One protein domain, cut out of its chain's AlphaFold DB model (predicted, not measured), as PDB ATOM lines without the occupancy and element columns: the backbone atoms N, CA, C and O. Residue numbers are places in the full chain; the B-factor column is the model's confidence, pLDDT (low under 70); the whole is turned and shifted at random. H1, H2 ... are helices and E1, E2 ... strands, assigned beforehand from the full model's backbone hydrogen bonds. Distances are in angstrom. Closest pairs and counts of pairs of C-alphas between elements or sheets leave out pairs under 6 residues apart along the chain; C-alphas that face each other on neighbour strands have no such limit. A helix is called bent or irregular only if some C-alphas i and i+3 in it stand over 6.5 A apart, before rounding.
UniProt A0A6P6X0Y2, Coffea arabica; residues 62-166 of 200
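What this domain is: This is residues 62 to 166 of the 200 residues of a protein of Coffea arabica (UniProt A0A6P6X0Y2). Two small sheets of two strands, E1 with E4 and E2 with E3, come side by side where E1 nears E2, and the long helix H2 packs over one face of both pairs. H1 packs on E2 and E3 from the side away from H2, while H3 lies at the other end of the long axis from H1. The printed part has 105 residues with three named helices and four named strands, in the order E1, E2, H1, E3, H2, E4, H3; E1 and E4 are antiparallel, E2 and E3 parallel. The class is mixed, helices and strands; the whole is compact, with a radius of gyration of the C-alphas of 14.8 A, yet elongated, spanning 45 by 24 by 23 A.

How they stand to each other: Start at E1, residues 71 to 74, and look across to E4, residues 145 to 149: they are antiparallel at 150 degrees, with N 72 and O 148 within hydrogen-bond range at 3.1 A. Next comes E2, residues 89 to 93; its closest C-alphas to E1 are those of Leu 72 and Val 89, 5.0 A apart. E2 and E3, residues 113 to 119, are parallel at 29 degrees, with N 91 and O 114 at 3.0 A and N 116 and O 91 at 2.8 A, both within hydrogen-bond range. H1, residues 97 to 110, joins them as a strand-helix-strand unit, two parallel neighbour strands with a helix between, and its crossover is right-handed. The closest C-alphas of H1 and E3 are those of Ala 107 and Ile 113, 5.0 A apart. H2, residues 122 to 139, comes closest to E4 at the C-alphas of Gly 136 and Val 145, 6.2 A, and to E2 at those of Ile 132 and Ala 90, 7.2 A. H1 and H2 are apart, and H3, residues 156 to 166, touches no helix. Every O i to N i+4 pair is within hydrogen-bond range in H1 and H3, and 12 of 14 are in H2.

Where its parts are: Find C-alpha 71 at (-31.057, 17.000, -0.548), where E1 begins. E2 runs 13.0 A, H1 20.1 A, E3 15.5 A and E4 13.6 A from first to last C-alpha. H2 begins at (-29.077, 23.691, 8.389) and runs 25.0 A; it is irregular, with C-alphas 123 and 126 7.2 A apart. H3 runs 15.5 A, to C-alpha 166 at (-13.175, 2.135, -11.565).

The domain as a whole: The two C-alphas farthest apart are those of Gln 97 and Arg 165, 46.6 A. The printed part has no cut. The link from E1 to E2, residues 75 to 88, is long. Mean pLDDT of the printed part is 70.8, and residues 62 to 87 are under 70.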
ATOM      1  N   LEU A  62     -36.657  22.970  -7.790       35.94
ATOM      2  CA  LEU A  62     -37.680  23.353  -6.820       35.94
ATOM      3  C   LEU A  62     -37.847  24.877  -6.886       35.94
ATOM      4  O   LEU A  62     -36.865  25.613  -6.842       35.94
ATOM      5  N   ASP A  63     -39.084  25.333  -7.087       30.52
ATOM      6  CA  ASP A  63     -39.434  26.742  -7.318       30.52
ATOM      7  C   ASP A  63     -38.966  27.633  -6.152       30.52
ATOM      8  O   ASP A  63     -39.168  27.295  -4.981       30.52
ATOM      9  N   GLU A  64     -38.335  28.768  -6.460       36.41
ATOM     10  CA  GLU A  64     -37.774  29.681  -5.461       36.41
ATOM     11  C   GLU A  64     -38.889  30.352  -4.649       36.41
ATOM     12  O   GLU A  64     -39.459  31.378  -5.021       36.41
ATOM     13  N   GLY A  65     -39.205  29.767  -3.498       32.69
ATOM     14  CA  GLY A  65     -40.210  30.314  -2.602       32.69
ATOM     15  C   GLY A  65     -40.278  29.578  -1.275       32.69
ATOM     16  O   GLY A  65     -41.185  28.789  -1.058       32.69
ATOM     17  N   SER A  66     -39.371  29.910  -0.350       34.34
ATOM     18  CA  SER A  66     -39.470  29.541   1.076       34.34
ATOM     19  C   SER A  66     -39.308  28.042   1.407       34.34
ATOM     20  O   SER A  66     -40.028  27.526   2.266       34.34
ATOM     21  N   TRP A  67     -38.351  27.342   0.794       39.78
ATOM     22  CA  TRP A  67     -38.168  25.903   1.028       39.78
ATOM     23  C   TRP A  67     -37.050  25.555   2.017       39.78
ATOM     24  O   TRP A  67     -35.962  26.130   2.018       39.78
ATOM     25  N   THR A  68     -37.360  24.583   2.876       39.94
ATOM     26  CA  THR A  68     -36.423  23.680   3.561       39.94
ATOM     27  C   THR A  68     -35.391  23.137   2.575       39.94
ATOM     28  O   THR A  68     -35.792  22.680   1.508       39.94
ATOM     29  N   LYS A  69     -34.096  23.152   2.924       46.88
ATOM     30  CA  LYS A  69     -33.032  22.635   2.048       46.88
ATOM     31  C   LYS A  69     -33.299  21.157   1.780       46.88
ATOM     32  O   LYS A  69     -33.237  20.343   2.710       46.88
ATOM     33  N   SER A  70     -33.625  20.818   0.544       50.50
ATOM     34  CA  SER A  70     -33.867  19.437   0.165       50.50
ATOM     35  C   SER A  70     -32.603  18.879  -0.463       50.50
ATOM     36  O   SER A  70     -31.961  19.508  -1.295       50.50
ATOM     37  N   ASP A  71     -32.207  17.702  -0.010       48.22
ATOM     38  CA  ASP A  71     -31.057  17.000  -0.548       48.22
ATOM     39  C   ASP A  71     -31.564  15.608  -0.928       48.22
ATOM     40  O   ASP A  71     -32.298  15.020  -0.129       48.22
ATOM     41  N   LEU A  72     -31.186  15.095  -2.111       51.16
ATOM     42  CA  LEU A  72     -30.906  13.673  -2.403       51.16
ATOM     43  C   LEU A  72     -31.242  13.225  -3.841       51.16
ATOM     44  O   LEU A  72     -32.312  13.487  -4.377       51.16
ATOM     45  N   VAL A  73     -30.329  12.421  -4.402       48.41
ATOM     46  CA  VAL A  73     -30.556  11.491  -5.516       48.41
ATOM     47  C   VAL A  73     -29.939  10.153  -5.106       48.41
ATOM     48  O   VAL A  73     -28.718  10.029  -5.050       48.41
ATOM     49  N   ILE A  74     -30.753   9.145  -4.796       45.38
ATOM     50  CA  ILE A  74     -30.248   7.789  -4.537       45.38
ATOM     51  C   ILE A  74     -29.870   7.144  -5.885       45.38
ATOM     52  O   ILE A  74     -30.385   7.496  -6.943       45.38
ATOM     53  N   PHE A  75     -28.921   6.212  -5.877       46.94
ATOM     54  CA  PHE A  75     -28.737   5.283  -6.988       46.94
ATOM     55  C   PHE A  75     -29.049   3.893  -6.466       46.94
ATOM     56  O   PHE A  75     -28.573   3.509  -5.407       46.94
ATOM     57  N   GLN A  76     -29.842   3.119  -7.192       38.59
ATOM     58  CA  GLN A  76     -29.922   1.687  -6.950       38.59
ATOM     59  C   GLN A  76     -29.082   1.003  -8.032       38.59
ATOM     60  O   GLN A  76     -28.770   1.585  -9.068       38.59
ATOM     61  N   PHE A  77     -28.581  -0.192  -7.748       36.50
ATOM     62  CA  PHE A  77     -27.953  -1.017  -8.770       36.50
ATOM     63  C   PHE A  77     -28.217  -2.467  -8.390       36.50
ATOM     64  O   PHE A  77     -27.514  -3.039  -7.562       36.50
ATOM     65  N   GLN A  78     -29.257  -3.054  -8.972       27.20
ATOM     66  CA  GLN A  78     -29.391  -4.503  -9.063       27.20
ATOM     67  C   GLN A  78     -29.165  -4.899 -10.522       27.20
ATOM     68  O   GLN A  78     -29.762  -4.319 -11.431       27.20
ATOM     69  N   LEU A  79     -28.246  -5.851 -10.733       30.73
ATOM     70  CA  LEU A  79     -28.015  -6.493 -12.025       30.73
ATOM     71  C   LEU A  79     -29.373  -6.962 -12.562       30.73
ATOM     72  O   LEU A  79     -30.117  -7.631 -11.855       30.73
ATOM     73  N   THR A  80     -29.748  -6.608 -13.785       34.22
ATOM     74  CA  THR A  80     -29.613  -7.514 -14.930       34.22
ATOM     75  C   THR A  80     -29.715  -6.661 -16.200       34.22
ATOM     76  O   THR A  80     -30.774  -6.150 -16.539       34.22
ATOM     77  N   VAL A  81     -28.583  -6.477 -16.883       38.28
ATOM     78  CA  VAL A  81     -28.437  -5.916 -18.245       38.28
ATOM     79  C   VAL A  81     -28.752  -4.411 -18.433       38.28
ATOM     80  O   VAL A  81     -28.116  -3.793 -19.280       38.28
ATOM     81  N   PHE A  82     -29.577  -3.767 -17.599       42.47
ATOM     82  CA  PHE A  82     -29.766  -2.304 -17.561       42.47
ATOM     83  C   PHE A  82     -29.994  -1.848 -16.110       42.47
ATOM     84  O   PHE A  82     -31.047  -2.112 -15.542       42.47
ATOM     85  N   GLY A  83     -28.997  -1.233 -15.467       53.78
ATOM     86  CA  GLY A  83     -29.092  -0.833 -14.053       53.78
ATOM     87  C   GLY A  83     -30.242   0.150 -13.786       53.78
ATOM     88  O   GLY A  83     -30.445   1.087 -14.556       53.78
ATOM     89  N   PHE A  84     -30.984  -0.053 -12.696       59.22
ATOM     90  CA  PHE A  84     -32.098   0.812 -12.289       59.22
ATOM     91  C   PHE A  84     -31.627   1.915 -11.344       59.22
ATOM     92  O   PHE A  84     -31.140   1.626 -10.262       59.22
ATOM     93  N   VAL A  85     -31.819   3.181 -11.709       64.56
ATOM     94  CA  VAL A  85     -31.558   4.326 -10.823       64.56
ATOM     95  C   VAL A  85     -32.836   4.675 -10.057       64.56
ATOM     96  O   VAL A  85     -33.861   4.937 -10.680       64.56
ATOM     97  N   ILE A  86     -32.781   4.697  -8.720       67.00
ATOM     98  CA  ILE A  86     -33.905   5.127  -7.871       67.00
ATOM     99  C   ILE A  86     -33.615   6.519  -7.350       67.00
ATOM    100  O   ILE A  86     -32.805   6.663  -6.447       67.00
ATOM    101  N   ILE A  87     -34.314   7.524  -7.858       68.31
ATOM    102  CA  ILE A  87     -34.219   8.886  -7.337       68.31
ATOM    103  C   ILE A  87     -35.240   9.032  -6.209       68.31
ATOM    104  O   ILE A  87     -36.411   8.716  -6.398       68.31
ATOM    105  N   ALA A  88     -34.789   9.492  -5.047       70.56
ATOM    106  CA  ALA A  88     -35.644   9.797  -3.910       70.56
ATOM    107  C   ALA A  88     -35.190  11.116  -3.295       70.56
ATOM    108  O   ALA A  88     -33.987  11.337  -3.156       70.56
ATOM    109  N   VAL A  89     -36.146  11.954  -2.914       71.31
ATOM    110  CA  VAL A  89     -35.915  13.249  -2.276       71.31
ATOM    111  C   VAL A  89     -36.065  13.071  -0.776       71.31
ATOM    112  O   VAL A  89     -37.111  12.627  -0.303       71.31
ATOM    113  N   ALA A  90     -35.039  13.419  -0.003       73.19
ATOM    114  CA  ALA A  90     -35.124  13.357   1.445       73.19
ATOM    115  C   ALA A  90     -35.318  14.756   2.028       73.19
ATOM    116  O   ALA A  90     -34.493  15.655   1.866       73.19
ATOM    117  N   THR A  91     -36.425  14.934   2.740       75.50
ATOM    118  CA  THR A  91     -36.774  16.220   3.340       75.50
ATOM    119  C   THR A  91     -37.230  16.057   4.782       75.50
ATOM    120  O   THR A  91     -37.655  14.988   5.220       75.50
ATOM    121  N   ALA A  92     -37.070  17.124   5.553       78.19
ATOM    122  CA  ALA A  92     -37.444  17.201   6.955       78.19
ATOM    123  C   ALA A  92     -38.681  18.097   7.104       78.19
ATOM    124  O   ALA A  92     -39.084  18.790   6.171       78.19
ATOM    125  N   GLN A  93     -39.310  18.075   8.275       78.38
ATOM    126  CA  GLN A  93     -40.507  18.871   8.522       78.38
ATOM    127  C   GLN A  93     -40.178  20.366   8.540       78.38
ATOM    128  O   GLN A  93     -39.147  20.795   9.048       78.38
ATOM    129  N   HIS A  94     -41.084  21.190   8.042       79.94
ATOM    130  CA  HIS A  94     -41.000  22.635   8.145       79.94
ATOM    131  C   HIS A  94     -41.714  23.146   9.409       79.94
ATOM    132  O   HIS A  94     -42.593  22.488   9.966       79.94
ATOM    133  N   LYS A  95     -41.369  24.356   9.876       79.38
ATOM    134  CA  LYS A  95     -42.051  24.994  11.024       79.38
ATOM    135  C   LYS A  95     -43.507  25.346  10.723       79.38
ATOM    136  O   LYS A  95     -44.333  25.394  11.628       79.38
ATOM    137  N   ASN A  96     -43.807  25.643   9.461       76.56
ATOM    138  CA  ASN A  96     -45.158  25.962   9.024       76.56
ATOM    139  C   ASN A  96     -45.930  24.668   8.746       76.56
ATOM    140  O   ASN A  96     -45.556  23.894   7.868       76.56
ATOM    141  N   GLN A  97     -47.031  24.472   9.466       77.94
ATOM    142  CA  GLN A  97     -47.874  23.291   9.335       77.94
ATOM    143  C   GLN A  97     -48.510  23.159   7.944       77.94
ATOM    144  O   GLN A  97     -48.594  22.048   7.436       77.94
ATOM    145  N   VAL A  98     -48.872  24.273   7.297       80.12
ATOM    146  CA  VAL A  98     -49.448  24.251   5.938       80.12
ATOM    147  C   VAL A  98     -48.462  23.630   4.947       80.12
ATOM    148  O   VAL A  98     -48.831  22.785   4.143       80.12
ATOM    149  N   VAL A  99     -47.178  23.980   5.077       76.00
ATOM    150  CA  VAL A  99     -46.105  23.423   4.244       76.00
ATOM    151  C   VAL A  99     -45.951  21.919   4.484       76.00
ATOM    152  O   VAL A  99     -45.769  21.155   3.543       76.00
ATOM    153  N   ASN A 100     -46.079  21.468   5.733       76.88
ATOM    154  CA  ASN A 100     -46.022  20.039   6.043       76.88
ATOM    155  C   ASN A 100     -47.197  19.271   5.438       76.88
ATOM    156  O   ASN A 100     -47.004  18.164   4.950       76.88
ATOM    157  N   GLU A 101     -48.403  19.833   5.469       80.75
ATOM    158  CA  GLU A 101     -49.587  19.210   4.871       80.75
ATOM    159  C   GLU A 101     -49.432  19.057   3.354       80.75
ATOM    160  O   GLU A 101     -49.739  17.995   2.808       80.75
ATOM    161  N   GLU A 102     -48.886  20.070   2.680       80.00
ATOM    162  CA  GLU A 102     -48.574  19.998   1.251       80.00
ATOM    163  C   GLU A 102     -47.503  18.942   0.949       80.00
ATOM    164  O   GLU A 102     -47.727  18.092   0.087       80.00
ATOM    165  N   LEU A 103     -46.406  18.913   1.716       77.75
ATOM    166  CA  LEU A 103     -45.355  17.896   1.587       77.75
ATOM    167  C   LEU A 103     -45.889  16.476   1.811       77.75
ATOM    168  O   LEU A 103     -45.512  15.545   1.104       77.75
ATOM    169  N   TRP A 104     -46.795  16.288   2.774       81.25
ATOM    170  CA  TRP A 104     -47.434  14.995   3.017       81.25
ATOM    171  C   TRP A 104     -48.335  14.563   1.862       81.25
ATOM    172  O   TRP A 104     -48.364  13.379   1.517       81.25
ATOM    173  N   ASN A 105     -49.082  15.495   1.272       82.38
ATOM    174  CA  ASN A 105     -49.920  15.210   0.110       82.38
ATOM    175  C   ASN A 105     -49.068  14.859  -1.110       82.38
ATOM    176  O   ASN A 105     -49.381  13.914  -1.830       82.38
ATOM    177  N   GLU A 106     -47.968  15.573  -1.309       75.38
ATOM    178  CA  GLU A 106     -47.015  15.311  -2.377       75.38
ATOM    179  C   GLU A 106     -46.337  13.947  -2.223       75.38
ATOM    180  O   GLU A 106     -46.374  13.135  -3.149       75.38
ATOM    181  N   ALA A 107     -45.831  13.641  -1.024       77.00
ATOM    182  CA  ALA A 107     -45.212  12.356  -0.713       77.00
ATOM    183  C   ALA A 107     -46.171  11.182  -0.957       77.00
ATOM    184  O   ALA A 107     -45.771  10.152  -1.495       77.00
ATOM    185  N   LYS A 108     -47.458  11.343  -0.618       82.19
ATOM    186  CA  LYS A 108     -48.502  10.344  -0.907       82.19
ATOM    187  C   LYS A 108     -48.828  10.225  -2.395       82.19
ATOM    188  O   LYS A 108     -49.248   9.158  -2.827       82.19
ATOM    189  N   THR A 109     -48.689  11.311  -3.150       81.19
ATOM    190  CA  THR A 109     -49.050  11.357  -4.571       81.19
ATOM    191  C   THR A 109     -47.979  10.705  -5.440       81.19
ATOM    192  O   THR A 109     -48.318   9.924  -6.324       81.19
ATOM    193  N   TYR A 110     -46.703  11.010  -5.191       77.00
ATOM    194  CA  TYR A 110     -45.599  10.585  -6.060       77.00
ATOM    195  C   TYR A 110     -44.761   9.442  -5.480       77.00
ATOM    196  O   TYR A 110     -44.166   8.683  -6.241       77.00
ATOM    197  N   GLY A 111     -44.743   9.270  -4.153       76.88
ATOM    198  CA  GLY A 111     -44.020   8.175  -3.499       76.88
ATOM    199  C   GLY A 111     -42.493   8.260  -3.604       76.88
ATOM    200  O   GLY A 111     -41.812   7.286  -3.293       76.88
ATOM    201  N   ASP A 112     -41.954   9.400  -4.034       70.94
ATOM    202  CA  ASP A 112     -40.525   9.674  -4.222       70.94
ATOM    203  C   ASP A 112     -39.918  10.515  -3.084       70.94
ATOM    204  O   ASP A 112     -38.719  10.796  -3.095       70.94
ATOM    205  N   ILE A 113     -40.716  10.886  -2.075       75.88
ATOM    206  CA  ILE A 113     -40.286  11.703  -0.935       75.88
ATOM    207  C   ILE A 113     -40.139  10.851   0.327       75.88
ATOM    208  O   ILE A 113     -41.099  10.253   0.815       75.88
ATOM    209  N   GLN A 114     -38.950  10.890   0.926       77.56
ATOM    210  CA  GLN A 114     -38.686  10.373   2.264       77.56
ATOM    211  C   GLN A 114     -38.732  11.516   3.285       77.56
ATOM    212  O   GLN A 114     -37.820  12.341   3.363       77.56
ATOM    213  N   LEU A 115     -39.787  11.539   4.103       78.62
ATOM    214  CA  LEU A 115     -39.937  12.502   5.193       78.62
ATOM    215  C   LEU A 115     -39.191  12.034   6.446       78.62
ATOM    216  O   LEU A 115     -39.349  10.893   6.888       78.62
ATOM    217  N   MET A 116     -38.390  12.926   7.026       79.25
ATOM    218  CA  MET A 116     -37.655  12.681   8.265       79.25
ATOM    219  C   MET A 116     -38.403  13.245   9.484       79.25
ATOM    220  O   MET A 116     -38.998  14.322   9.392       79.25
ATOM    221  N   PRO A 117     -38.363  12.566  10.647       81.56
ATOM    222  CA  PRO A 117     -39.144  12.932  11.831       81.56
ATOM    223  C   PRO A 117     -38.478  14.042  12.665       81.56
ATOM    224  O   PRO A 117     -38.366  13.936  13.884       81.56
ATOM    225  N   PHE A 118     -37.991  15.100  12.022       81.44
ATOM    226  CA  PHE A 118     -37.419  16.270  12.691       81.44
ATOM    227  C   PHE A 118     -37.674  17.538  11.879       81.44
ATOM    228  O   PHE A 118     -37.927  17.471  10.679       81.44
ATOM    229  N   VAL A 119     -37.609  18.695  12.542       80.62
ATOM    230  CA  VAL A 119     -37.754  19.999  11.884       80.62
ATOM    231  C   VAL A 119     -36.450  20.364  11.188       80.62
ATOM    232  O   VAL A 119     -35.382  20.238  11.781       80.62
ATOM    233  N   ASP A 120     -36.536  20.817   9.943       75.88
ATOM    234  CA  ASP A 120     -35.373  21.139   9.140       75.88
ATOM    235  C   ASP A 120     -34.614  22.350   9.688       75.88
ATOM    236  O   ASP A 120     -35.149  23.454   9.821       75.88
ATOM    237  N   TYR A 121     -33.334  22.126   9.954       78.06
ATOM    238  CA  TYR A 121     -32.360  23.155  10.258       78.06
ATOM    239  C   TYR A 121     -31.072  22.827   9.518       78.06
ATOM    240  O   TYR A 121     -30.685  21.664   9.408       78.06
ATOM    241  N   TYR A 122     -30.352  23.862   9.087       74.25
ATOM    242  CA  TYR A 122     -29.077  23.691   8.389       74.25
ATOM    243  C   TYR A 122     -28.058  22.877   9.209       74.25
ATOM    244  O   TYR A 122     -27.312  22.065   8.668       74.25
ATOM    245  N   SER A 123     -28.075  23.029  10.536       78.38
ATOM    246  CA  SER A 123     -27.241  22.260  11.467       78.38
ATOM    247  C   SER A 123     -27.533  20.753  11.477       78.38
ATOM    248  O   SER A 123     -26.707  19.977  11.949       78.38
ATOM    249  N   LEU A 124     -28.681  20.317  10.947       80.25
ATOM    250  CA  LEU A 124     -29.101  18.915  10.889       80.25
ATOM    251  C   LEU A 124     -28.793  18.249   9.542       80.25
ATOM    252  O   LEU A 124     -29.168  17.096   9.332       80.25
ATOM    253  N   ILE A 125     -28.059  18.917   8.645       80.25
ATOM    254  CA  ILE A 125     -27.630  18.329   7.368       80.25
ATOM    255  C   ILE A 125     -26.808  17.042   7.567       80.25
ATOM    256  O   ILE A 125     -26.917  16.097   6.784       80.25
ATOM    257  N   THR A 126     -26.051  16.948   8.666       83.94
ATOM    258  CA  THR A 126     -25.320  15.733   9.053       83.94
ATOM    259  C   THR A 126     -26.275  14.579   9.354       83.94
ATOM    260  O   THR A 126     -26.086  13.473   8.850       83.94
ATOM    261  N   TRP A 127     -27.347  14.834  10.110       82.88
ATOM    262  CA  TRP A 127     -28.372  13.829  10.406       82.88
ATOM    263  C   TRP A 127     -29.129  13.399   9.153       82.88
ATOM    264  O   TRP A 127     -29.358  12.204   8.968       82.88
ATOM    265  N   LYS A 128     -29.438  14.343   8.255       80.06
ATOM    266  CA  LYS A 128     -30.006  14.025   6.939       80.06
ATOM    267  C   LYS A 128     -29.089  13.094   6.150       80.06
ATOM    268  O   LYS A 128     -29.542  12.074   5.643       80.06
ATOM    269  N   THR A 129     -27.792  13.395   6.109       83.19
ATOM    270  CA  THR A 129     -26.795  12.575   5.405       83.19
ATOM    271  C   THR A 129     -26.725  11.157   5.979       83.19
ATOM    272  O   THR A 129     -26.731  10.188   5.225       83.19
ATOM    273  N   LEU A 130     -26.740  11.008   7.307       87.19
ATOM    274  CA  LEU A 130     -26.773   9.688   7.943       87.19
ATOM    275  C   LEU A 130     -28.054   8.919   7.607       87.19
ATOM    276  O   LEU A 130     -27.980   7.743   7.256       87.19
ATOM    277  N   ALA A 131     -29.215   9.575   7.668       83.75
ATOM    278  CA  ALA A 131     -30.491   8.956   7.321       83.75
ATOM    279  C   ALA A 131     -30.516   8.486   5.859       83.75
ATOM    280  O   ALA A 131     -30.946   7.368   5.584       83.75
ATOM    281  N   ILE A 132     -29.983   9.293   4.938       81.88
ATOM    282  CA  ILE A 132     -29.787   8.945   3.526       81.88
ATOM    283  C   ILE A 132     -28.923   7.687   3.385       81.88
ATOM    284  O   ILE A 132     -29.299   6.752   2.676       81.88
ATOM    285  N   CYS A 133     -27.775   7.641   4.067       84.94
ATOM    286  CA  CYS A 133     -26.880   6.490   4.016       84.94
ATOM    287  C   CYS A 133     -27.549   5.228   4.572       84.94
ATOM    288  O   CYS A 133     -27.458   4.169   3.953       84.94
ATOM    289  N   VAL A 134     -28.249   5.328   5.705       85.69
ATOM    290  CA  VAL A 134     -28.975   4.203   6.314       85.69
ATOM    291  C   VAL A 134     -30.098   3.722   5.402       85.69
ATOM    292  O   VAL A 134     -30.211   2.527   5.158       85.69
ATOM    293  N   PHE A 135     -30.890   4.630   4.836       82.00
ATOM    294  CA  PHE A 135     -31.970   4.274   3.921       82.00
ATOM    295  C   PHE A 135     -31.435   3.596   2.652       82.00
ATOM    296  O   PHE A 135     -31.887   2.511   2.286       82.00
ATOM    297  N   GLY A 136     -30.411   4.176   2.019       79.81
ATOM    298  CA  GLY A 136     -29.782   3.595   0.835       79.81
ATOM    299  C   GLY A 136     -29.193   2.208   1.097       79.81
ATOM    300  O   GLY A 136     -29.362   1.306   0.283       79.81
ATOM    301  N   THR A 137     -28.547   2.004   2.246       82.31
ATOM    302  CA  THR A 137     -27.867   0.736   2.560       82.31
ATOM    303  C   THR A 137     -28.789  -0.334   3.138       82.31
ATOM    304  O   THR A 137     -28.680  -1.488   2.738       82.31
ATOM    305  N   GLN A 138     -29.698   0.014   4.050       84.81
ATOM    306  CA  GLN A 138     -30.524  -0.958   4.780       84.81
ATOM    307  C   GLN A 138     -31.894  -1.184   4.141       84.81
ATOM    308  O   GLN A 138     -32.392  -2.305   4.169       84.81
ATOM    309  N   VAL A 139     -32.508  -0.143   3.566       81.75
ATOM    310  CA  VAL A 139     -33.855  -0.240   2.977       81.75
ATOM    311  C   VAL A 139     -33.762  -0.574   1.493       81.75
ATOM    312  O   VAL A 139     -34.366  -1.537   1.031       81.75
ATOM    313  N   VAL A 140     -32.963   0.189   0.743       79.88
ATOM    314  CA  VAL A 140     -32.822   0.016  -0.713       79.88
ATOM    315  C   VAL A 140     -31.783  -1.055  -1.073       79.88
ATOM    316  O   VAL A 140     -31.825  -1.604  -2.174       79.88
ATOM    317  N   SER A 141     -30.858  -1.381  -0.160       83.06
ATOM    318  CA  SER A 141     -29.695  -2.245  -0.435       83.06
ATOM    319  C   SER A 141     -28.914  -1.795  -1.680       83.06
ATOM    320  O   SER A 141     -28.535  -2.590  -2.544       83.06
ATOM    321  N   ALA A 142     -28.714  -0.482  -1.800       79.38
ATOM    322  CA  ALA A 142     -28.024   0.152  -2.907       79.38
ATOM    323  C   ALA A 142     -26.517  -0.137  -2.886       79.38
ATOM    324  O   ALA A 142     -25.865  -0.069  -1.844       79.38
ATOM    325  N   LYS A 143     -25.939  -0.384  -4.070       80.25
ATOM    326  CA  LYS A 143     -24.486  -0.547  -4.234       80.25
ATOM    327  C   LYS A 143     -23.725   0.774  -4.082       80.25
ATOM    328  O   LYS A 143     -22.599   0.784  -3.595       80.25
ATOM    329  N   PHE A 144     -24.333   1.875  -4.517       82.06
ATOM    330  CA  PHE A 144     -23.767   3.217  -4.449       82.06
ATOM    331  C   PHE A 144     -24.843   4.183  -3.972       82.06
ATOM    332  O   PHE A 144     -25.988   4.082  -4.393       82.06
ATOM    333  N   VAL A 145     -24.474   5.136  -3.124       82.69
ATOM    334  CA  VAL A 145     -25.361   6.217  -2.686       82.69
ATOM    335  C   VAL A 145     -24.692   7.526  -3.070       82.69
ATOM    336  O   VAL A 145     -23.520   7.729  -2.759       82.69
ATOM    337  N   MET A 146     -25.421   8.399  -3.760       83.62
ATOM    338  CA  MET A 146     -24.982   9.764  -4.019       83.62
ATOM    339  C   MET A 146     -25.820  10.711  -3.173       83.62
ATOM    340  O   MET A 146     -26.998  10.482  -2.925       83.62
ATOM    341  N   LYS A 147     -25.194  11.789  -2.724       83.06
ATOM    342  CA  LYS A 147     -25.873  12.923  -2.119       83.06
ATOM    343  C   LYS A 147     -25.629  14.120  -3.021       83.06
ATOM    344  O   LYS A 147     -24.492  14.356  -3.419       83.06
ATOM    345  N   THR A 148     -26.689  14.848  -3.336       82.12
ATOM    346  CA  THR A 148     -26.624  16.102  -4.084       82.12
ATOM    347  C   THR A 148     -27.613  17.084  -3.481       82.12
ATOM    348  O   THR A 148     -28.595  16.660  -2.864       82.12
ATOM    349  N   ASP A 149     -27.313  18.362  -3.646       76.94
ATOM    350  CA  ASP A 149     -28.176  19.469  -3.248       76.94
ATOM    351  C   ASP A 149     -29.238  19.689  -4.344       76.94
ATOM    352  O   ASP A 149     -29.071  19.229  -5.481       76.94
ATOM    353  N   ASP A 150     -30.332  20.363  -3.999       71.81
ATOM    354  CA  ASP A 150     -31.425  20.728  -4.912       71.81
ATOM    355  C   ASP A 150     -31.060  21.823  -5.926       71.81
ATOM    356  O   ASP A 150     -31.729  21.969  -6.948       71.81
ATOM    357  N   ASP A 151     -29.971  22.550  -5.687       75.06
ATOM    358  CA  ASP A 151     -29.405  23.555  -6.591       75.06
ATOM    359  C   ASP A 151     -28.297  23.003  -7.510       75.06
ATOM    360  O   ASP A 151     -27.691  23.744  -8.291       75.06
ATOM    361  N   ALA A 152     -28.033  21.695  -7.453       71.75
ATOM    362  CA  ALA A 152     -26.965  21.055  -8.203       71.75
ATOM    363  C   ALA A 152     -27.477  20.299  -9.440       71.75
ATOM    364  O   ALA A 152     -28.435  19.528  -9.400       71.75
ATOM    365  N   PHE A 153     -26.769  20.464 -10.559       79.31
ATOM    366  CA  PHE A 153     -27.015  19.702 -11.783       79.31
ATOM    367  C   PHE A 153     -26.126  18.454 -11.839       79.31
ATOM    368  O   PHE A 153     -24.901  18.556 -11.731       79.31
ATOM    369  N   VAL A 154     -26.724  17.281 -12.076       73.12
ATOM    370  CA  VAL A 154     -25.998  16.002 -12.096       73.12
ATOM    371  C   VAL A 154     -26.119  15.278 -13.439       73.12
ATOM    372  O   VAL A 154     -27.213  14.978 -13.911       73.12
ATOM    373  N   ARG A 155     -24.967  14.909 -14.018       81.56
ATOM    374  CA  ARG A 155     -24.868  14.007 -15.178       81.56
ATOM    375  C   ARG A 155     -24.757  12.550 -14.730       81.56
ATOM    376  O   ARG A 155     -23.663  12.039 -14.493       81.56
ATOM    377  N   VAL A 156     -25.906  11.896 -14.566       77.06
ATOM    378  CA  VAL A 156     -26.005  10.507 -14.084       77.06
ATOM    379  C   VAL A 156     -25.259   9.524 -14.994       77.06
ATOM    380  O   VAL A 156     -24.576   8.626 -14.511       77.06
ATOM    381  N   ASP A 157     -25.357   9.714 -16.302       78.19
ATOM    382  CA  ASP A 157     -24.709   8.910 -17.338       78.19
ATOM    383  C   ASP A 157     -23.184   8.843 -17.169       78.19
ATOM    384  O   ASP A 157     -22.599   7.757 -17.168       78.19
ATOM    385  N   GLU A 158     -22.543   9.988 -16.938       83.31
ATOM    386  CA  GLU A 158     -21.093  10.070 -16.738       83.31
ATOM    387  C   GLU A 158     -20.644   9.438 -15.427       83.31
ATOM    388  O   GLU A 158     -19.590   8.798 -15.361       83.31
ATOM    389  N   ILE A 159     -21.443   9.608 -14.371       81.00
ATOM    390  CA  ILE A 159     -21.168   8.999 -13.071       81.00
ATOM    391  C   ILE A 159     -21.234   7.480 -13.209       81.00
ATOM    392  O   ILE A 159     -20.299   6.793 -12.804       81.00
ATOM    393  N   LEU A 160     -22.273   6.947 -13.854       78.88
ATOM    394  CA  LEU A 160     -22.409   5.511 -14.095       78.88
ATOM    395  C   LEU A 160     -21.270   4.965 -14.966       78.88
ATOM    396  O   LEU A 160     -20.683   3.931 -14.636       78.88
ATOM    397  N   ALA A 161     -20.911   5.668 -16.044       83.38
ATOM    398  CA  ALA A 161     -19.783   5.294 -16.891       83.38
ATOM    399  C   ALA A 161     -18.461   5.275 -16.104       83.38
ATOM    400  O   ALA A 161     -17.658   4.356 -16.263       83.38
ATOM    401  N   SER A 162     -18.251   6.253 -15.222       83.69
ATOM    402  CA  SER A 162     -17.062   6.339 -14.368       83.69
ATOM    403  C   SER A 162     -17.028   5.220 -13.326       83.69
ATOM    404  O   SER A 162     -16.014   4.537 -13.198       83.69
ATOM    405  N   LEU A 163     -18.144   4.953 -12.642       81.88
ATOM    406  CA  LEU A 163     -18.253   3.877 -11.650       81.88
ATOM    407  C   LEU A 163     -17.985   2.496 -12.259       81.88
ATOM    408  O   LEU A 163     -17.285   1.682 -11.655       81.88
ATOM    409  N   ASN A 164     -18.477   2.251 -13.477       81.56
ATOM    410  CA  ASN A 164     -18.218   1.007 -14.202       81.56
ATOM    411  C   ASN A 164     -16.735   0.831 -14.564       81.56
ATOM    412  O   ASN A 164     -16.242  -0.295 -14.581       81.56
ATOM    413  N   ARG A 165     -16.003   1.925 -14.824       83.19
ATOM    414  CA  ARG A 165     -14.566   1.885 -15.148       83.19
ATOM    415  C   ARG A 165     -13.681   1.632 -13.929       83.19
ATOM    416  O   ARG A 165     -12.674   0.945 -14.057       83.19
ATOM    417  N   ILE A 166     -14.030   2.186 -12.766       81.88
ATOM    418  CA  ILE A 166     -13.175   2.135 -11.565       81.88
ATOM    419  C   ILE A 166     -13.142   0.715 -10.952       81.88
ATOM    420  O   ILE A 166     -12.225   0.404 -10.201       81.88
TER     421      ILE A 166